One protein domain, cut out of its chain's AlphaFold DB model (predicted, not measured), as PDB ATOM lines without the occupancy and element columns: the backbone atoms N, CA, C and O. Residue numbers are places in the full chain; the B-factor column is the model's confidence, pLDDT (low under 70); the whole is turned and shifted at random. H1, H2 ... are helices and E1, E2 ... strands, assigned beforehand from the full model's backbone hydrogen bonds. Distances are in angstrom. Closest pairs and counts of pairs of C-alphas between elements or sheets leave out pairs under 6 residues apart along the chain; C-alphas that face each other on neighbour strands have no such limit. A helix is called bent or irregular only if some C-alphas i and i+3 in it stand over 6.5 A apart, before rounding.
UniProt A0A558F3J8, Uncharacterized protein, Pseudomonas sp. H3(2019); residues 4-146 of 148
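AT A GLANCE: This is residues 4 to 146 of the 148 residues of an uncharacterized protein of Pseudomonas sp. H3(2019) (UniProt A0A558F3J8). Five helices, H2 to H6, make an elongated up-and-down bundle with H3 in its middle, and a two-stranded hairpin, E1 and E2, extends it at one end. The short, irregular H1 crosses H3. The printed part has 143 residues, with six named helices followed along the chain by two strands in one antiparallel sheet, order E1 - E2; the class is mostly helix. The whole is compact by its radius of gyration of the C-alphas, 16.3 A, yet its outline is a rod spanning 59 by 25 by 24 A.

IN THESE COORDINATES: E1 is residues 128 to 133, 16.0 A from first to last C-alpha, beginning with C-alpha 128 at (3.102, -24.548, 25.181). E2 is residues 139 to 145, 16.1 A, ending with C-alpha 145 at (1.735, -28.035, 21.141). The longest helices are H4, residues 53 to 73, 30.6 A, and H5, residues 78 to 98, 29.9 A. H3 is residues 29 to 46, 25.7 A; H6 is residues 108 to 120, 18.4 A; H2 is residues 16 to 25, 14.5 A. H1, residues 4 to 12, begins at C-alpha 4 (5.537, -16.909, 15.908) and is irregular: C-alphas 6 and 9 are 9.5 A apart.

HOW THE PARTS SIT: E1 and E2 form a hairpin, with N 130 and O 143 at 2.9 A and N 143 and O 130 at 3.0 A, within hydrogen-bond range. Residues 26 to 27 pair antiparallel with residues 129 to 130 of E1. H2 touches H3, its hairpin partner, opposite ways at a shallow tilt of 6 degrees; the closest C-alphas, of Gln 23 and Lys 32, are 5.9 A apart. H3 is the hub, touching the five other helices. It touches H6 opposite ways at a shallow 7 degrees, with C-alphas 37 and 119 closest at 4.8 A. H4 and H5, a helical hairpin, touch opposite ways at a shallow 8 degrees, with C-alphas 67 and 84 closest at 5.4 A. With residues 34 to 38 alone, H3 touches H1, only just about perpendicular at 72 degrees, C-alphas 7 and 34 being closest at 5.4 A. H1 is apart from H4 and H5. Every O i to N i+4 pair is within hydrogen-bond range in H3, H4, H5 and H6; H2 has 5 of 6, and H1 has 1 of 5 beside 3 of 6 O i to N i+3 pairs.

THE WHOLE: The C-alphas farthest apart, of Thr 103 and His 136, are 59.9 A apart. The printed part has no cut and no long link. Its mean pLDDT is 93.0, and residue 126 alone is under 70.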
ATOM      1  N   ARG A   4       5.587 -15.533  15.436       86.62
ATOM      2  CA  ARG A   4       5.537 -16.909  15.908       86.62
ATOM      3  C   ARG A   4       6.637 -17.230  16.914       86.62
ATOM      4  O   ARG A   4       6.404 -18.022  17.816       86.62
ATOM      5  N   GLU A   5       7.807 -16.613  16.787       86.69
ATOM      6  CA  GLU A   5       8.905 -16.766  17.752       86.69
ATOM      7  C   GLU A   5       8.631 -16.005  19.056       86.69
ATOM      8  O   GLU A   5       9.118 -16.400  20.111       86.69
ATOM      9  N   ILE A   6       7.830 -14.937  19.000       90.12
ATOM     10  CA  ILE A   6       7.518 -14.080  20.153       90.12
ATOM     11  C   ILE A   6       6.308 -14.625  20.924       90.12
ATOM     12  O   ILE A   6       6.356 -14.820  22.139       90.12
ATOM     13  N   PHE A   7       5.204 -14.866  20.216       92.94
ATOM     14  CA  PHE A   7       3.895 -15.169  20.796       92.94
ATOM     15  C   PHE A   7       3.476 -16.632  20.619       92.94
ATOM     16  O   PHE A   7       2.397 -17.019  21.067       92.94
ATOM     17  N   GLY A   8       4.301 -17.455  19.965       91.31
ATOM     18  CA  GLY A   8       4.037 -18.879  19.807       91.31
ATOM     19  C   GLY A   8       2.726 -19.156  19.054       91.31
ATOM     20  O   GLY A   8       2.401 -18.449  18.092       91.31
ATOM     21  N   PRO A   9       1.945 -20.167  19.480       91.19
ATOM     22  CA  PRO A   9       0.658 -20.517  18.883       91.19
ATOM     23  C   PRO A   9      -0.349 -19.365  18.811       91.19
ATOM     24  O   PRO A   9      -1.139 -19.345  17.875       91.19
ATOM     25  N   ALA A  10      -0.312 -18.391  19.733       93.00
ATOM     26  CA  ALA A  10      -1.248 -17.262  19.718       93.00
ATOM     27  C   ALA A  10      -1.170 -16.441  18.422       93.00
ATOM     28  O   ALA A  10      -2.197 -15.957  17.960       93.00
ATOM     29  N   SER A  11       0.013 -16.362  17.798       93.12
ATOM     30  CA  SER A  11       0.218 -15.666  16.516       93.12
ATOM     31  C   SER A  11      -0.591 -16.239  15.344       93.12
ATOM     32  O   SER A  11      -0.724 -15.594  14.309       93.12
ATOM     33  N   GLY A  12      -1.119 -17.460  15.485       91.62
ATOM     34  CA  GLY A  12      -1.997 -18.079  14.495       91.62
ATOM     35  C   GLY A  12      -3.473 -17.707  14.650       91.62
ATOM     36  O   GLY A  12      -4.253 -18.022  13.755       91.62
ATOM     37  N   CYS A  13      -3.869 -17.081  15.763       93.62
ATOM     38  CA  CYS A  13      -5.251 -16.664  15.980       93.62
ATOM     39  C   CYS A  13      -5.579 -15.410  15.169       93.62
ATOM     40  O   CYS A  13      -4.813 -14.449  15.152       93.62
ATOM     41  N   GLN A  14      -6.771 -15.379  14.582       94.25
ATOM     42  CA  GLN A  14      -7.266 -14.252  13.786       94.25
ATOM     43  C   GLN A  14      -8.306 -13.404  14.524       94.25
ATOM     44  O   GLN A  14      -8.725 -12.363  14.024       94.25
ATOM     45  N   SER A  15      -8.738 -13.830  15.715       94.94
ATOM     46  CA  SER A  15      -9.745 -13.113  16.500       94.94
ATOM     47  C   SER A  15      -9.504 -13.191  18.008       94.94
ATOM     48  O   SER A  15      -8.889 -14.128  18.523       94.94
ATOM     49  N   LEU A  16     -10.068 -12.224  18.743       94.69
ATOM     50  CA  LEU A  16     -10.098 -12.253  20.210       94.69
ATOM     51  C   LEU A  16     -10.835 -13.489  20.744       94.69
ATOM     52  O   LEU A  16     -10.457 -14.028  21.780       94.69
ATOM     53  N   SER A  17     -11.855 -13.970  20.029       93.06
ATOM     54  CA  SER A  17     -12.598 -15.174  20.408       93.06
ATOM     55  C   SER A  17     -11.728 -16.433  20.340       93.06
ATOM     56  O   SER A  17     -11.777 -17.256  21.254       93.06
ATOM     57  N   GLU A  18     -10.898 -16.575  19.304       94.38
ATOM     58  CA  GLU A  18      -9.927 -17.674  19.209       94.38
ATOM     59  C   GLU A  18      -8.883 -17.601  20.327       94.38
ATOM     60  O   GLU A  18      -8.598 -18.615  20.969       94.38
ATOM     61  N   LEU A  19      -8.375 -16.402  20.626       94.94
ATOM     62  CA  LEU A  19      -7.412 -16.192  21.710       94.94
ATOM     63  C   LEU A  19      -8.020 -16.499  23.082       94.94
ATOM     64  O   LEU A  19      -7.383 -17.159  23.898       94.94
ATOM     65  N   ALA A  20      -9.273 -16.111  23.320       92.50
ATOM     66  CA  ALA A  20     -10.001 -16.449  24.539       92.50
ATOM     67  C   ALA A  20     -10.196 -17.968  24.694       92.50
ATOM     68  O   ALA A  20     -10.032 -18.518  25.788       92.50
ATOM     69  N   LEU A  21     -10.515 -18.679  23.605       91.06
ATOM     70  CA  LEU A  21     -10.611 -20.141  23.613       91.06
ATOM     71  C   LEU A  21      -9.258 -20.797  23.906       91.06
ATOM     72  O   LEU A  21      -9.196 -21.725  24.719       91.06
ATOM     73  N   LEU A  22      -8.183 -20.299  23.292       91.81
ATOM     74  CA  LEU A  22      -6.823 -20.769  23.537       91.81
ATOM     75  C   LEU A  22      -6.416 -20.538  25.002       91.81
ATOM     76  O   LEU A  22      -5.929 -21.458  25.662       91.81
ATOM     77  N   GLN A  23      -6.702 -19.355  25.548       91.50
ATOM     78  CA  GLN A  23      -6.360 -18.968  26.918       91.50
ATOM     79  C   GLN A  23      -7.008 -19.859  27.981       91.50
ATOM     80  O   GLN A  23      -6.404 -20.119  29.023       91.50
ATOM     81  N   ARG A  24      -8.222 -20.361  27.720       88.25
ATOM     82  CA  ARG A  24      -8.933 -21.284  28.623       88.25
ATOM     83  C   ARG A  24      -8.299 -22.670  28.695       88.25
ATOM     84  O   ARG A  24      -8.476 -23.360  29.695       88.25
ATOM     85  N   ARG A  25      -7.609 -23.093  27.635       88.81
ATOM     86  CA  ARG A  25      -7.026 -24.439  27.520       88.81
ATOM     87  C   ARG A  25      -5.540 -24.464  27.839       88.81
ATOM     88  O   ARG A  25      -5.034 -25.507  28.248       88.81
ATOM     89  N   VAL A  26      -4.846 -23.344  27.643       92.75
ATOM     90  CA  VAL A  26      -3.406 -23.261  27.872       92.75
ATOM     91  C   VAL A  26      -3.065 -23.315  29.363       92.75
ATOM     92  O   VAL A  26      -3.758 -22.761  30.224       92.75
ATOM     93  N   LEU A  27      -1.949 -23.964  29.657       90.44
ATOM     94  CA  LEU A  27      -1.352 -24.060  30.978       90.44
ATOM     95  C   LEU A  27      -0.129 -23.147  31.074       90.44
ATOM     96  O   LEU A  27       0.577 -22.925  30.096       90.44
ATOM     97  N   GLY A  28       0.140 -22.673  32.290       91.56
ATOM     98  CA  GLY A  28       1.274 -21.801  32.582       91.56
ATOM     99  C   GLY A  28       0.948 -20.318  32.418       91.56
ATOM    100  O   GLY A  28       0.245 -19.899  31.497       91.56
ATOM    101  N   ASP A  29       1.466 -19.516  33.344       93.25
ATOM    102  CA  ASP A  29       1.212 -18.078  33.371       93.25
ATOM    103  C   ASP A  29       1.887 -17.362  32.199       93.25
ATOM    104  O   ASP A  29       1.282 -16.463  31.625       93.25
ATOM    105  N   ASP A  30       3.081 -17.788  31.787       93.75
ATOM    106  CA  ASP A  30       3.811 -17.152  30.684       93.75
ATOM    107  C   ASP A  30       3.091 -17.318  29.341       93.75
ATOM    108  O   ASP A  30       2.943 -16.349  28.599       93.75
ATOM    109  N   ALA A  31       2.535 -18.501  29.061       93.75
ATOM    110  CA  ALA A  31       1.717 -18.711  27.869       93.75
ATOM    111  C   ALA A  31       0.440 -17.854  27.913       93.75
ATOM    112  O   ALA A  31       0.078 -17.214  26.928       93.75
ATOM    113  N   LYS A  32      -0.218 -17.753  29.077       94.62
ATOM    114  CA  LYS A  32      -1.389 -16.874  29.251       94.62
ATOM    115  C   LYS A  32      -1.053 -15.398  29.050       94.62
ATOM    116  O   LYS A  32      -1.874 -14.682  28.474       94.62
ATOM    117  N   ARG A  33       0.125 -14.954  29.501       96.12
ATOM    118  CA  ARG A  33       0.643 -13.597  29.271       96.12
ATOM    119  C   ARG A  33       0.895 -13.350  27.791       96.12
ATOM    120  O   ARG A  33       0.436 -12.334  27.285       96.12
ATOM    121  N   ALA A  34       1.532 -14.288  27.093       95.81
ATOM    122  CA  ALA A  34       1.786 -14.179  25.659       95.81
ATOM    123  C   ALA A  34       0.487 -14.112  24.839       95.81
ATOM    124  O   ALA A  34       0.378 -13.280  23.941       95.81
ATOM    125  N   ILE A  35      -0.531 -14.916  25.185       95.94
ATOM    126  CA  ILE A  35      -1.865 -14.833  24.559       95.94
ATOM    127  C   ILE A  35      -2.488 -13.458  24.790       95.94
ATOM    128  O   ILE A  35      -2.954 -12.831  23.841       95.94
ATOM    129  N   ALA A  36      -2.499 -12.985  26.040       97.31
ATOM    130  CA  ALA A  36      -3.062 -11.682  26.378       97.31
ATOM    131  C   ALA A  36      -2.334 -10.549  25.641       97.31
ATOM    132  O   ALA A  36      -2.979  -9.654  25.106       97.31
ATOM    133  N   ALA A  37      -1.004 -10.613  25.558       97.56
ATOM    134  CA  ALA A  37      -0.190  -9.632  24.855       97.56
ATOM    135  C   ALA A  37      -0.490  -9.615  23.352       97.56
ATOM    136  O   ALA A  37      -0.732  -8.549  22.786       97.56
ATOM    137  N   TYR A  38      -0.556 -10.789  22.716       97.44
ATOM    138  CA  TYR A  38      -0.896 -10.879  21.298       97.44
ATOM    139  C   TYR A  38      -2.323 -10.405  21.007       97.44
ATOM    140  O   TYR A  38      -2.564  -9.742  20.003       97.44
ATOM    141  N   ALA A  39      -3.267 -10.675  21.908       97.56
ATOM    142  CA  ALA A  39      -4.636 -10.192  21.776       97.56
ATOM    143  C   ALA A  39      -4.719  -8.658  21.763       97.56
ATOM    144  O   ALA A  39      -5.487  -8.094  20.983       97.56
ATOM    145  N   MET A  40      -3.888  -7.976  22.557       98.25
ATOM    146  CA  MET A  40      -3.793  -6.513  22.522       98.25
ATOM    147  C   MET A  40      -3.203  -6.016  21.192       98.25
ATOM    148  O   MET A  40      -3.732  -5.068  20.615       98.25
ATOM    149  N   VAL A  41      -2.175  -6.688  20.655       97.62
ATOM    150  CA  VAL A  41      -1.606  -6.381  19.324       97.62
ATOM    151  C   VAL A  41      -2.656  -6.542  18.224       97.62
ATOM    152  O   VAL A  41      -2.828  -5.650  17.393       97.62
ATOM    153  N   LEU A  42      -3.373  -7.668  18.220       97.38
ATOM    154  CA  LEU A  42      -4.419  -7.955  17.243       97.38
ATOM    155  C   LEU A  42      -5.543  -6.910  17.303       97.38
ATOM    156  O   LEU A  42      -6.013  -6.459  16.259       97.38
ATOM    157  N   SER A  43      -5.936  -6.494  18.511       97.56
ATOM    158  CA  SER A  43      -6.943  -5.445  18.696       97.56
ATOM    159  C   SER A  43      -6.475  -4.098  18.148       97.56
ATOM    160  O   SER A  43      -7.190  -3.485  17.360       97.56
ATOM    161  N   GLY A  44      -5.250  -3.673  18.478       97.12
ATOM    162  CA  GLY A  44      -4.695  -2.418  17.966       97.12
ATOM    163  C   GLY A  44      -4.623  -2.386  16.436       97.12
ATOM    164  O   GLY A  44      -4.963  -1.386  15.819       97.12
ATOM    165  N   ARG A  45      -4.270  -3.509  15.800       96.25
ATOM    166  CA  ARG A  45      -4.262  -3.639  14.328       96.25
ATOM    167  C   ARG A  45      -5.646  -3.617  13.690       96.25
ATOM    168  O   ARG A  45      -5.761  -3.324  12.506       96.25
ATOM    169  N   SER A  46      -6.669  -3.974  14.455       95.00
ATOM    170  CA  SER A  46      -8.060  -3.966  14.002       95.00
ATOM    171  C   SER A  46      -8.722  -2.595  14.178       95.00
ATOM    172  O   SER A  46      -9.854  -2.410  13.734       95.00
ATOM    173  N   ALA A  47      -8.042  -1.653  14.836       94.75
ATOM    174  CA  ALA A  47      -8.524  -0.296  15.042       94.75
ATOM    175  C   ALA A  47      -8.529   0.517  13.732       94.75
ATOM    176  O   ALA A  47      -7.816   0.155  12.782       94.75
ATOM    177  N   PRO A  48      -9.298   1.623  13.678       90.62
ATOM    178  CA  PRO A  48      -9.216   2.592  12.590       90.62
ATOM    179  C   PRO A  48      -7.766   2.988  12.301       90.62
ATOM    180  O   PRO A  48      -6.952   3.125  13.214       90.62
ATOM    181  N   GLN A  49      -7.444   3.119  11.015       93.31
ATOM    182  CA  GLN A  49      -6.116   3.518  10.568       93.31
ATOM    183  C   GLN A  49      -6.164   4.939  10.028       93.31
ATOM    184  O   GLN A  49      -7.046   5.249   9.224       93.31
ATOM    185  N   GLY A  50      -5.190   5.756  10.411       92.50
ATOM    186  CA  GLY A  50      -5.065   7.113   9.915       92.50
ATOM    187  C   GLY A  50      -4.084   7.960  10.712       92.50
ATOM    188  O   GLY A  50      -3.420   7.500  11.648       92.50
ATOM    189  N   ASP A  51      -4.010   9.215  10.284       94.06
ATOM    190  CA  ASP A  51      -3.059  10.205  10.774       94.06
ATOM    191  C   ASP A  51      -3.751  11.284  11.614       94.06
ATOM    192  O   ASP A  51      -3.142  12.311  11.901       94.06
ATOM    193  N   TYR A  52      -5.024  11.102  11.984       92.44
ATOM    194  CA  TYR A  52      -5.752  12.034  12.841       92.44
ATOM    195  C   TYR A  52      -5.700  11.599  14.304       92.44
ATOM    196  O   TYR A  52      -5.527  10.424  14.633       92.44
ATOM    197  N   PHE A  53      -5.882  12.562  15.205       91.56
ATOM    198  CA  PHE A  53      -5.863  12.309  16.642       91.56
ATOM    199  C   PHE A  53      -6.949  11.304  17.050       91.56
ATOM    200  O   PHE A  53      -6.716  10.414  17.865       91.56
ATOM    201  N   GLU A  54      -8.124  11.394  16.430       94.19
ATOM    202  CA  GLU A  54      -9.244  10.486  16.647       94.19
ATOM    203  C   GLU A  54      -8.917   9.039  16.253       94.19
ATOM    204  O   GLU A  54      -9.427   8.115  16.886       94.19
ATOM    205  N   ASP A  55      -8.041   8.822  15.267       94.00
ATOM    206  CA  ASP A  55      -7.595   7.479  14.883       94.00
ATOM    207  C   ASP A  55      -6.708   6.874  15.982       94.00
ATOM    208  O   ASP A  55      -6.887   5.716  16.367       94.00
ATOM    209  N   ALA A  56      -5.800   7.675  16.557       94.31
ATOM    210  CA  ALA A  56      -4.974   7.269  17.693       94.31
ATOM    211  C   ALA A  56      -5.820   6.955  18.940       94.31
ATOM    212  O   ALA A  56      -5.586   5.947  19.613       94.31
ATOM    213  N   LEU A  57      -6.849   7.765  19.216       95.38
ATOM    214  CA  LEU A  57      -7.822   7.473  20.272       95.38
ATOM    215  C   LEU A  57      -8.617   6.194  19.979       95.38
ATOM    216  O   LEU A  57      -8.817   5.380  20.880       95.38
ATOM    217  N   GLY A  58      -8.990   5.962  18.718       97.06
ATOM    218  CA  GLY A  58      -9.657   4.736  18.286       97.06
ATOM    219  C   GLY A  58      -8.848   3.474  18.602       97.06
ATOM    220  O   GLY A  58      -9.419   2.458  19.006       97.06
ATOM    221  N   VAL A  59      -7.515   3.534  18.506       97.94
ATOM    222  CA  VAL A  59      -6.635   2.433  18.937       97.94
ATOM    223  C   VAL A  59      -6.762   2.174  20.445       97.94
ATOM    224  O   VAL A  59      -6.879   1.016  20.858       97.94
ATOM    225  N   LEU A  60      -6.777   3.223  21.276       97.81
ATOM    226  CA  LEU A  60      -6.939   3.097  22.731       97.81
ATOM    227  C   LEU A  60      -8.305   2.509  23.110       97.81
ATOM    228  O   LEU A  60      -8.375   1.639  23.984       97.81
ATOM    229  N   ASP A  61      -9.371   2.914  22.421       98.06
ATOM    230  CA  ASP A  61     -10.717   2.372  22.621       98.06
ATOM    231  C   ASP A  61     -10.776   0.874  22.286       98.06
ATOM    232  O   ASP A  61     -11.309   0.070  23.062       98.06
ATOM    233  N   CYS A  62     -10.151   0.459  21.177       97.75
ATOM    234  CA  CYS A  62     -10.026  -0.953  20.813       97.75
ATOM    235  C   CYS A  62      -9.237  -1.757  21.859       97.75
ATOM    236  O   CYS A  62      -9.614  -2.888  22.190       97.75
ATOM    237  N   LEU A  63      -8.163  -1.200  22.427       98.06
ATOM    238  CA  LEU A  63      -7.434  -1.844  23.525       98.06
ATOM    239  C   LEU A  63      -8.294  -1.963  24.790       98.06
ATOM    240  O   LEU A  63      -8.279  -3.012  25.438       98.06
ATOM    241  N   GLY A  64      -9.067  -0.929  25.130       98.00
ATOM    242  CA  GLY A  64     -10.000  -0.948  26.258       98.00
ATOM    243  C   GLY A  64     -11.058  -2.047  26.118       98.00
ATOM    244  O   GLY A  64     -11.270  -2.837  27.043       98.00
ATOM    245  N   ALA A  65     -11.659  -2.161  24.931       97.31
ATOM    246  CA  ALA A  65     -12.622  -3.213  24.616       97.31
ATOM    247  C   ALA A  65     -11.991  -4.616  24.676       97.31
ATOM    248  O   ALA A  65     -12.555  -5.526  25.291       97.31
ATOM    249  N   ALA A  66     -10.796  -4.792  24.099       97.06
ATOM    250  CA  ALA A  66     -10.080  -6.065  24.139       97.06
ATOM    251  C   ALA A  66      -9.712  -6.476  25.566       97.06
ATOM    252  O   ALA A  66      -9.921  -7.629  25.944       97.06
ATOM    253  N   LYS A  67      -9.231  -5.537  26.389       97.44
ATOM    254  CA  LYS A  67      -8.962  -5.781  27.808       97.44
ATOM    255  C   LYS A  67     -10.208  -6.290  28.527       97.44
ATOM    256  O   LYS A  67     -10.127  -7.303  29.218       97.44
ATOM    257  N   MET A  68     -11.346  -5.615  28.358       96.88
ATOM    258  CA  MET A  68     -12.604  -6.021  28.989       96.88
ATOM    259  C   MET A  68     -12.990  -7.459  28.606       96.88
ATOM    260  O   MET A  68     -13.311  -8.266  29.481       96.88
ATOM    261  N   GLU A  69     -12.931  -7.797  27.316       94.75
ATOM    262  CA  GLU A  69     -13.298  -9.127  26.820       94.75
ATOM    263  C   GLU A  69     -12.335 -10.221  27.315       94.75
ATOM    264  O   GLU A  69     -12.765 -11.283  27.774       94.75
ATOM    265  N   LEU A  70     -11.023  -9.964  27.299       94.19
ATOM    266  CA  LEU A  70     -10.006 -10.907  27.775       94.19
ATOM    267  C   LEU A  70     -10.096 -11.135  29.285       94.19
ATOM    268  O   LEU A  70     -10.060 -12.277  29.750       94.19
ATOM    269  N   ASP A  71     -10.262 -10.065  30.059       94.62
ATOM    270  CA  ASP A  71     -10.405 -10.148  31.509       94.62
ATOM    271  C   ASP A  71     -11.657 -10.964  31.869       94.62
ATOM    272  O   ASP A  71     -11.582 -11.886  32.680       94.62
ATOM    273  N   LYS A  72     -12.787 -10.729  31.189       92.56
ATOM    274  CA  LYS A  72     -14.013 -11.517  31.370       92.56
ATOM    275  C   LYS A  72     -13.820 -12.981  30.969       92.56
ATOM    276  O   LYS A  72     -14.177 -13.886  31.723       92.56
ATOM    277  N   SER A  73     -13.264 -13.234  29.784       90.69
ATOM    278  CA  SER A  73     -13.130 -14.588  29.231       90.69
ATOM    279  C   SER A  73     -12.157 -15.477  30.010       90.69
ATOM    280  O   SER A  73     -12.317 -16.704  29.997       90.69
ATOM    281  N   SER A  74     -11.201 -14.851  30.703       90.75
ATOM    282  CA  SER A  74     -10.209 -15.479  31.572       90.75
ATOM    283  C   SER A  74     -10.589 -15.463  33.057       90.75
ATOM    284  O   SER A  74      -9.760 -15.834  33.881       90.75
ATOM    285  N   PHE A  75     -11.808 -15.046  33.422       92.06
ATOM    286  CA  PHE A  75     -12.252 -14.905  34.820       92.06
ATOM    287  C   PHE A  75     -11.293 -14.064  35.675       92.06
ATOM    288  O   PHE A  75     -11.000 -14.395  36.823       92.06
ATOM    289  N   HIS A  76     -10.780 -12.981  35.095       92.81
ATOM    290  CA  HIS A  76      -9.864 -12.041  35.729       92.81
ATOM    291  C   HIS A  76      -8.594 -12.704  36.279       92.81
ATOM    292  O   HIS A  76      -8.071 -12.302  37.322       92.81
ATOM    293  N   THR A  77      -8.069 -13.728  35.594       94.06
ATOM    294  CA  THR A  77      -6.807 -14.334  36.027       94.06
ATOM    295  C   THR A  77      -5.688 -13.293  36.057       94.06
ATOM    296  O   THR A  77      -5.522 -12.488  35.138       94.06
ATOM    297  N   LYS A  78      -4.887 -13.332  37.127       95.81
ATOM    298  CA  LYS A  78      -3.792 -12.384  37.368       95.81
ATOM    299  C   LYS A  78      -2.845 -12.204  36.164       95.81
ATOM    300  O   LYS A  78      -2.521 -11.055  35.874       95.81
ATOM    301  N   PRO A  79      -2.405 -13.261  35.445       95.00
ATOM    302  CA  PRO A  79      -1.509 -13.099  34.301       95.00
ATOM    303  C   PRO A  79      -2.130 -12.264  33.175       95.00
ATOM    304  O   PRO A  79      -1.455 -11.398  32.628       95.00
ATOM    305  N   THR A  80      -3.414 -12.477  32.878       95.81
ATOM    306  CA  THR A  80      -4.147 -11.735  31.843       95.81
ATOM    307  C   THR A  80      -4.347 -10.285  32.244       95.81
ATOM    308  O   THR A  80      -3.942  -9.393  31.506       95.81
ATOM    309  N   VAL A  81      -4.900 -10.054  33.440       97.25
ATOM    310  CA  VAL A  81      -5.247  -8.709  33.918       97.25
ATOM    311  C   VAL A  81      -4.019  -7.807  33.985       97.25
ATOM    312  O   VAL A  81      -4.107  -6.644  33.595       97.25
ATOM    313  N   ILE A  82      -2.882  -8.332  34.463       97.56
ATOM    314  CA  ILE A  82      -1.626  -7.574  34.529       97.56
ATOM    315  C   ILE A  82      -1.188  -7.163  33.127       97.56
ATOM    316  O   ILE A  82      -0.952  -5.984  32.896       97.56
ATOM    317  N   VAL A  83      -1.118  -8.102  32.182       98.00
ATOM    318  CA  VAL A  83      -0.625  -7.813  30.828       98.00
ATOM    319  C   VAL A  83      -1.530  -6.830  30.097       98.00
ATOM    320  O   VAL A  83      -1.039  -5.844  29.552       98.00
ATOM    321  N   THR A  84      -2.847  -7.054  30.118       98.06
ATOM    322  CA  THR A  84      -3.798  -6.165  29.437       98.06
ATOM    323  C   THR A  84      -3.786  -4.766  30.052       98.06
ATOM    324  O   THR A  84      -3.820  -3.779  29.322       98.06
ATOM    325  N   ALA A  85      -3.690  -4.654  31.384       98.25
ATOM    326  CA  ALA A  85      -3.590  -3.361  32.060       98.25
ATOM    327  C   ALA A  85      -2.269  -2.647  31.749       98.25
ATOM    328  O   ALA A  85      -2.289  -1.454  31.462       98.25
ATOM    329  N   THR A  86      -1.139  -3.360  31.774       98.50
ATOM    330  CA  THR A  86       0.171  -2.776  31.470       98.50
ATOM    331  C   THR A  86       0.227  -2.261  30.038       98.50
ATOM    332  O   THR A  86       0.625  -1.121  29.837       98.50
ATOM    333  N   ILE A  87      -0.205  -3.051  29.049       98.50
ATOM    334  CA  ILE A  87      -0.180  -2.615  27.646       98.50
ATOM    335  C   ILE A  87      -1.079  -1.392  27.445       98.50
ATOM    336  O   ILE A  87      -0.625  -0.407  26.869       98.50
ATOM    337  N   LEU A  88      -2.317  -1.417  27.955       98.50
ATOM    338  CA  LEU A  88      -3.228  -0.276  27.831       98.50
ATOM    339  C   LEU A  88      -2.652   0.981  28.496       98.50
ATOM    340  O   LEU A  88      -2.601   2.027  27.862       98.50
ATOM    341  N   SER A  89      -2.172   0.871  29.738       98.50
ATOM    342  CA  SER A  89      -1.642   2.014  30.491       98.50
ATOM    343  C   SER A  89      -0.386   2.608  29.858       98.50
ATOM    344  O   SER A  89      -0.251   3.826  29.814       98.50
ATOM    345  N   GLU A  90       0.543   1.776  29.384       98.50
ATOM    346  CA  GLU A  90       1.761   2.257  28.726       98.50
ATOM    347  C   GLU A  90       1.434   2.899  27.374       98.50
ATOM    348  O   GLU A  90       2.031   3.910  27.023       98.50
ATOM    349  N   THR A  91       0.458   2.357  26.639       98.25
ATOM    350  CA  THR A  91       0.022   2.928  25.354       98.25
ATOM    351  C   THR A  91      -0.690   4.264  25.550       98.25
ATOM    352  O   THR A  91      -0.426   5.201  24.806       98.25
ATOM    353  N   GLN A  92      -1.542   4.384  26.573       98.00
ATOM    354  CA  GLN A  92      -2.150   5.663  26.956       98.00
ATOM    355  C   GLN A  92      -1.073   6.701  27.271       98.00
ATOM    356  O   GLN A  92      -1.088   7.782  26.694       98.00
ATOM    357  N   ARG A  93      -0.083   6.333  28.098       98.06
ATOM    358  CA  ARG A  93       1.036   7.226  28.420       98.06
ATOM    359  C   ARG A  93       1.799   7.659  27.166       98.06
ATOM    360  O   ARG A  93       2.115   8.832  27.043       98.06
ATOM    361  N   PHE A  94       2.061   6.741  26.235       97.62
ATOM    362  CA  PHE A  94       2.714   7.067  24.966       97.62
ATOM    363  C   PHE A  94       1.909   8.077  24.138       97.62
ATOM    364  O   PHE A  94       2.477   9.058  23.670       97.62
ATOM    365  N   VAL A  95       0.598   7.870  23.977       96.44
ATOM    366  CA  VAL A  95      -0.254   8.814  23.236       96.44
ATOM    367  C   VAL A  95      -0.252  10.184  23.908       96.44
ATOM    368  O   VAL A  95      -0.076  11.186  23.217       96.44
ATOM    369  N   ASP A  96      -0.370  10.234  25.234       95.44
ATOM    370  CA  ASP A  96      -0.352  11.487  25.993       95.44
ATOM    371  C   ASP A  96       0.997  12.220  25.869       95.44
ATOM    372  O   ASP A  96       1.024  13.431  25.664       95.44
ATOM    373  N   GLU A  97       2.119  11.499  25.961       95.50
ATOM    374  CA  GLU A  97       3.476  12.060  25.860       95.50
ATOM    375  C   GLU A  97       3.809  12.558  24.445       95.50
ATOM    376  O   GLU A  97       4.533  13.544  24.296       95.50
ATOM    377  N   MET A  98       3.279  11.894  23.416       93.50
ATOM    378  CA  MET A  98       3.497  12.241  22.006       93.50
ATOM    379  C   MET A  98       2.480  13.253  21.468       93.50
ATOM    380  O   MET A  98       2.600  13.691  20.325       93.50
ATOM    381  N   THR A  99       1.473  13.626  22.262       93.81
ATOM    382  CA  THR A  99       0.474  14.618  21.863       93.81
ATOM    383  C   THR A  99       0.906  16.010  22.304       93.81
ATOM    384  O   THR A  99       0.953  16.327  23.493       93.81
ATOM    385  N   ILE A 100       1.138  16.887  21.330       89.56
ATOM    386  CA  ILE A 100       1.226  18.327  21.556       89.56
ATOM    387  C   ILE A 100      -0.128  18.929  21.165       89.56
ATOM    388  O   ILE A 100      -0.518  18.839  19.996       89.56
ATOM    389  N   PRO A 101      -0.861  19.551  22.109       80.06
ATOM    390  CA  PRO A 101      -2.213  20.030  21.861       80.06
ATOM    391  C   PRO A 101      -2.339  20.834  20.563       80.06
ATOM    392  O   PRO A 101      -1.636  21.823  20.360       80.06
ATOM    393  N   CYS A 102      -3.275  20.414  19.712       73.94
ATOM    394  CA  CYS A 102      -3.628  21.042  18.434       73.94
ATOM    395  C   CYS A 102      -2.552  21.020  17.333       73.94
ATOM    396  O   CYS A 102      -2.844  21.504  16.239       73.94
ATOM    397  N   THR A 103      -1.345  20.498  17.577       84.62
ATOM    398  CA  THR A 103      -0.241  20.581  16.603       84.62
ATOM    399  C   THR A 103       0.369  19.240  16.237       84.62
ATOM    400  O   THR A 103       0.752  19.077  15.082       84.62
ATOM    401  N   GLU A 104       0.480  18.298  17.178       90.69
ATOM    402  CA  GLU A 104       1.149  17.012  16.943       90.69
ATOM    403  C   GLU A 104       0.475  15.891  17.738       90.69
ATOM    404  O   GLU A 104       0.019  16.098  18.862       90.69
ATOM    405  N   TRP A 105       0.412  14.703  17.150       95.00
ATOM    406  CA  TRP A 105      -0.073  13.476  17.779       95.00
ATOM    407  C   TRP A 105       0.508  12.274  17.027       95.00
ATOM    408  O   TRP A 105       0.860  12.408  15.851       95.00
ATOM    409  N   PRO A 106       0.615  11.098  17.670       95.69
ATOM    410  CA  PRO A 106       1.056   9.900  16.974       95.69
ATOM    411  C   PRO A 106      -0.018   9.423  15.992       95.69
ATOM    412  O   PRO A 106      -1.215   9.489  16.268       95.69
ATOM    413  N   THR A 107       0.416   8.885  14.860       96.38
ATOM    414  CA  THR A 107      -0.450   8.159  13.922       96.38
ATOM    415  C   THR A 107      -0.928   6.841  14.537       96.38
ATOM    416  O   THR A 107      -0.267   6.266  15.411       96.38
ATOM    417  N   SER A 108      -2.035   6.280  14.038       96.56
ATOM    418  CA  SER A 108      -2.502   4.956  14.485       96.56
ATOM    419  C   SER A 108      -1.419   3.877  14.314       96.56
ATOM    420  O   SER A 108      -1.269   2.995  15.159       96.56
ATOM    421  N   GLY A 109      -0.624   3.967  13.241       96.94
ATOM    422  CA  GLY A 109       0.471   3.045  12.945       96.94
ATOM    423  C   GLY A 109       1.617   3.115  13.957       96.94
ATOM    424  O   GLY A 109       2.152   2.073  14.353       96.94
ATOM    425  N   GLU A 110       1.970   4.314  14.425       97.62
ATOM    426  CA  GLU A 110       2.962   4.503  15.492       97.62
ATOM    427  C   GLU A 110       2.462   3.928  16.818       97.62
ATOM    428  O   GLU A 110       3.198   3.193  17.480       97.62
ATOM    429  N   VAL A 111       1.188   4.154  17.160       98.06
ATOM    430  CA  VAL A 111       0.574   3.565  18.362       98.06
ATOM    431  C   VAL A 111       0.578   2.033  18.283       98.06
ATOM    432  O   VAL A 111       0.980   1.365  19.234       98.06
ATOM    433  N   VAL A 112       0.207   1.443  17.141       97.75
ATOM    434  CA  VAL A 112       0.248  -0.018  16.927       97.75
ATOM    435  C   VAL A 112       1.666  -0.581  17.017       97.75
ATOM    436  O   VAL A 112       1.867  -1.661  17.584       97.75
ATOM    437  N   SER A 113       2.653   0.144  16.496       97.50
ATOM    438  CA  SER A 113       4.061  -0.252  16.591       97.50
ATOM    439  C   SER A 113       4.528  -0.254  18.046       97.50
ATOM    440  O   SER A 113       5.106  -1.240  18.505       97.50
ATOM    441  N   PHE A 114       4.168   0.778  18.811       98.06
ATOM    442  CA  PHE A 114       4.451   0.851  20.241       98.06
ATOM    443  C   PHE A 114       3.771  -0.282  21.032       98.06
ATOM    444  O   PHE A 114       4.412  -0.944  21.851       98.06
ATOM    445  N   ILE A 115       2.499  -0.591  20.742       98.06
ATOM    446  CA  ILE A 115       1.784  -1.726  21.355       98.06
ATOM    447  C   ILE A 115       2.560  -3.028  21.144       98.06
ATOM    448  O   ILE A 115       2.721  -3.807  22.085       98.06
ATOM    449  N   PHE A 116       3.056  -3.268  19.926       97.44
ATOM    450  CA  PHE A 116       3.849  -4.454  19.620       97.44
ATOM    451  C   PHE A 116       5.138  -4.519  20.448       97.44
ATOM    452  O   PHE A 116       5.454  -5.575  20.998       97.44
ATOM    453  N   GLU A 117       5.858  -3.405  20.587       96.94
ATOM    454  CA  GLU A 117       7.084  -3.333  21.392       96.94
ATOM    455  C   GLU A 117       6.835  -3.655  22.869       96.94
ATOM    456  O   GLU A 117       7.600  -4.405  23.482       96.94
ATOM    457  N   ILE A 118       5.750  -3.136  23.452       97.69
ATOM    458  CA  ILE A 118       5.374  -3.458  24.833       97.69
ATOM    459  C   ILE A 118       4.917  -4.916  24.945       97.69
ATOM    460  O   ILE A 118       5.343  -5.622  25.861       97.69
ATOM    461  N   ALA A 119       4.097  -5.394  24.009       97.06
ATOM    462  CA  ALA A 119       3.593  -6.763  23.993       97.06
ATOM    463  C   ALA A 119       4.723  -7.799  23.889       97.06
ATOM    464  O   ALA A 119       4.681  -8.824  24.574       97.06
ATOM    465  N   ALA A 120       5.765  -7.519  23.101       95.88
ATOM    466  CA  ALA A 120       6.920  -8.398  22.937       95.88
ATOM    467  C   ALA A 120       7.686  -8.653  24.250       95.88
ATOM    468  O   ALA A 120       8.349  -9.680  24.383       95.88
ATOM    469  N   LYS A 121       7.550  -7.786  25.266       95.81
ATOM    470  CA  LYS A 121       8.127  -8.003  26.609       95.81
ATOM    471  C   LYS A 121       7.483  -9.178  27.354       95.81
ATOM    472  O   LYS A 121       8.053  -9.677  28.319       95.81
ATOM    473  N   PHE A 122       6.308  -9.621  26.909       95.00
ATOM    474  CA  PHE A 122       5.553 -10.742  27.473       95.00
ATOM    475  C   PHE A 122       5.619 -12.000  26.595       95.00
ATOM    476  O   PHE A 122       4.762 -12.879  26.707       95.00
ATOM    477  N   ALA A 123       6.615 -12.073  25.709       87.69
ATOM    478  CA  ALA A 123       6.867 -13.215  24.845       87.69
ATOM    479  C   ALA A 123       7.021 -14.528  25.627       87.69
ATOM    480  O   ALA A 123       7.552 -14.556  26.738       87.69
ATOM    481  N   CYS A 124       6.615 -15.638  25.007       85.81
ATOM    482  CA  CYS A 124       6.807 -16.976  25.557       85.81
ATOM    483  C   CYS A 124       7.298 -17.935  24.464       85.81
ATOM    484  O   CYS A 124       6.508 -18.429  23.660       85.81
ATOM    485  N   ALA A 125       8.607 -18.211  24.478       70.12
ATOM    486  CA  ALA A 125       9.288 -19.085  23.517       70.12
ATOM    487  C   ALA A 125       9.301 -20.581  23.910       70.12
ATOM    488  O   ALA A 125       9.828 -21.403  23.167       70.12
ATOM    489  N   GLY A 126       8.800 -20.938  25.101       69.50
ATOM    490  CA  GLY A 126       8.843 -22.314  25.620       69.50
ATOM    491  C   GLY A 126       7.821 -23.244  24.957       69.50
ATOM    492  O   GLY A 126       6.990 -22.772  24.189       69.50
ATOM    493  N   PRO A 127       7.831 -24.555  25.262       80.12
ATOM    494  CA  PRO A 127       6.789 -25.455  24.781       80.12
ATOM    495  C   PRO A 127       5.460 -25.105  25.455       80.12
ATOM    496  O   PRO A 127       5.359 -25.060  26.687       80.12
ATOM    497  N   TRP A 128       4.428 -24.847  24.653       90.69
ATOM    498  CA  TRP A 128       3.102 -24.548  25.181       90.69
ATOM    499  C   TRP A 128       2.404 -25.847  25.543       90.69
ATOM    500  O   TRP A 128       2.480 -26.835  24.818       90.69
ATOM    501  N   LYS A 129       1.709 -25.851  26.681       92.56
ATOM    502  CA  LYS A 129       0.955 -27.010  27.170       92.56
ATOM    503  C   LYS A 129      -0.517 -26.680  27.223       92.56
ATOM    504  O   LYS A 129      -0.876 -25.582  27.644       92.56
ATOM    505  N   ARG A 130      -1.379 -27.611  26.825       90.75
ATOM    506  CA  ARG A 130      -2.834 -27.453  26.940       90.75
ATOM    507  C   ARG A 130      -3.500 -28.680  27.525       90.75
ATOM    508  O   ARG A 130      -2.981 -29.791  27.433       90.75
ATOM    509  N   THR A 131      -4.666 -28.469  28.118       89.56
ATOM    510  CA  THR A 131      -5.552 -29.558  28.520       89.56
ATOM    511  C   THR A 131      -6.212 -30.190  27.295       89.56
ATOM    512  O   THR A 131      -6.744 -29.500  26.422       89.56
ATOM    513  N   VAL A 132      -6.195 -31.521  27.244       86.25
ATOM    514  CA  VAL A 132      -6.929 -32.313  26.253       86.25
ATOM    515  C   VAL A 132      -8.299 -32.630  26.831       86.25
ATOM    516  O   VAL A 132      -8.400 -33.116  27.957       86.25
ATOM    517  N   VAL A 133      -9.353 -32.336  26.074       84.12
ATOM    518  CA  VAL A 133     -10.742 -32.536  26.501       84.12
ATOM    519  C   VAL A 133     -11.349 -33.677  25.692       84.12
ATOM    520  O   VAL A 133     -11.369 -33.626  24.464       84.12
ATOM    521  N   GLY A 134     -11.837 -34.708  26.380       83.56
ATOM    522  CA  GLY A 134     -12.507 -35.849  25.759       83.56
ATOM    523  C   GLY A 134     -13.935 -35.532  25.298       83.56
ATOM    524  O   GLY A 134     -14.476 -34.461  25.571       83.56
ATOM    525  N   LEU A 135     -14.586 -36.512  24.661       76.81
ATOM    526  CA  LEU A 135     -15.937 -36.399  24.071       76.81
ATOM    527  C   LEU A 135     -17.037 -35.922  25.042       76.81
ATOM    528  O   LEU A 135     -18.062 -35.415  24.599       76.81
ATOM    529  N   HIS A 136     -16.826 -36.055  26.354       83.00
ATOM    530  CA  HIS A 136     -17.780 -35.660  27.397       83.00
ATOM    531  C   HIS A 136     -17.359 -34.408  28.185       83.00
ATOM    532  O   HIS A 136     -17.854 -34.179  29.282       83.00
ATOM    533  N   GLY A 137     -16.421 -33.604  27.672       77.56
ATOM    534  CA  GLY A 137     -15.994 -32.363  28.336       77.56
ATOM    535  C   GLY A 137     -15.030 -32.562  29.514       77.56
ATOM    536  O   GLY A 137     -14.563 -31.588  30.099       77.56
ATOM    537  N   GLN A 138     -14.695 -33.808  29.851       85.38
ATOM    538  CA  GLN A 138     -13.707 -34.146  30.875       85.38
ATOM    539  C   GLN A 138     -12.275 -33.947  30.366       85.38
ATOM    540  O   GLN A 138     -11.965 -34.288  29.221       85.38
ATOM    541  N   VAL A 139     -11.393 -33.428  31.221       84.88
ATOM    542  CA  VAL A 139      -9.959 -33.331  30.916       84.88
ATOM    543  C   VAL A 139      -9.365 -34.740  30.933       84.88
ATOM    544  O   VAL A 139      -9.382 -35.408  31.963       84.88
ATOM    545  N   THR A 140      -8.861 -35.200  29.789       88.00
ATOM    546  CA  THR A 140      -8.301 -36.549  29.598       88.00
ATOM    547  C   THR A 140      -6.775 -36.576  29.610       88.00
ATOM    548  O   THR A 140      -6.192 -37.656  29.641       88.00
ATOM    549  N   GLY A 141      -6.113 -35.415  29.578       90.06
ATOM    550  CA  GLY A 141      -4.656 -35.334  29.607       90.06
ATOM    551  C   GLY A 141      -4.112 -33.919  29.422       90.06
ATOM    552  O   GLY A 141      -4.865 -32.945  29.364       90.06
ATOM    553  N   ILE A 142      -2.787 -33.832  29.325       91.25
ATOM    554  CA  ILE A 142      -2.032 -32.620  28.995       91.25
ATOM    555  C   ILE A 142      -1.137 -32.959  27.805       91.25
ATOM    556  O   ILE A 142      -0.469 -33.990  27.827       91.25
ATOM    557  N   GLU A 143      -1.107 -32.090  26.800       91.88
ATOM    558  CA  GLU A 143      -0.223 -32.233  25.642       91.88
ATOM    559  C   GLU A 143       0.599 -30.965  25.404       91.88
ATOM    560  O   GLU A 143       0.168 -29.860  25.751       91.88
ATOM    561  N   GLU A 144       1.785 -31.139  24.819       90.25
ATOM    562  CA  GLU A 144       2.610 -30.055  24.284       90.25
ATOM    563  C   GLU A 144       2.185 -29.743  22.844       90.25
ATOM    564  O   GLU A 144       1.842 -30.652  22.086       90.25
ATOM    565  N   PHE A 145       2.176 -28.464  22.465       86.00
ATOM    566  CA  PHE A 145       1.735 -28.035  21.141       86.00
ATOM    567  C   PHE A 145       2.450 -26.768  20.662       86.00
ATOM    568  O   PHE A 145       2.693 -25.846  21.435       86.00
ATOM    569  N   ASP A 146       2.676 -26.698  19.347       79.06
ATOM    570  CA  ASP A 146       3.318 -25.554  18.673       79.06
ATOM    571  C   ASP A 146       2.407 -24.890  17.619       79.06
ATOM    572  O   ASP A 146       2.841 -24.003  16.869       79.06
TER     573      ASP A 146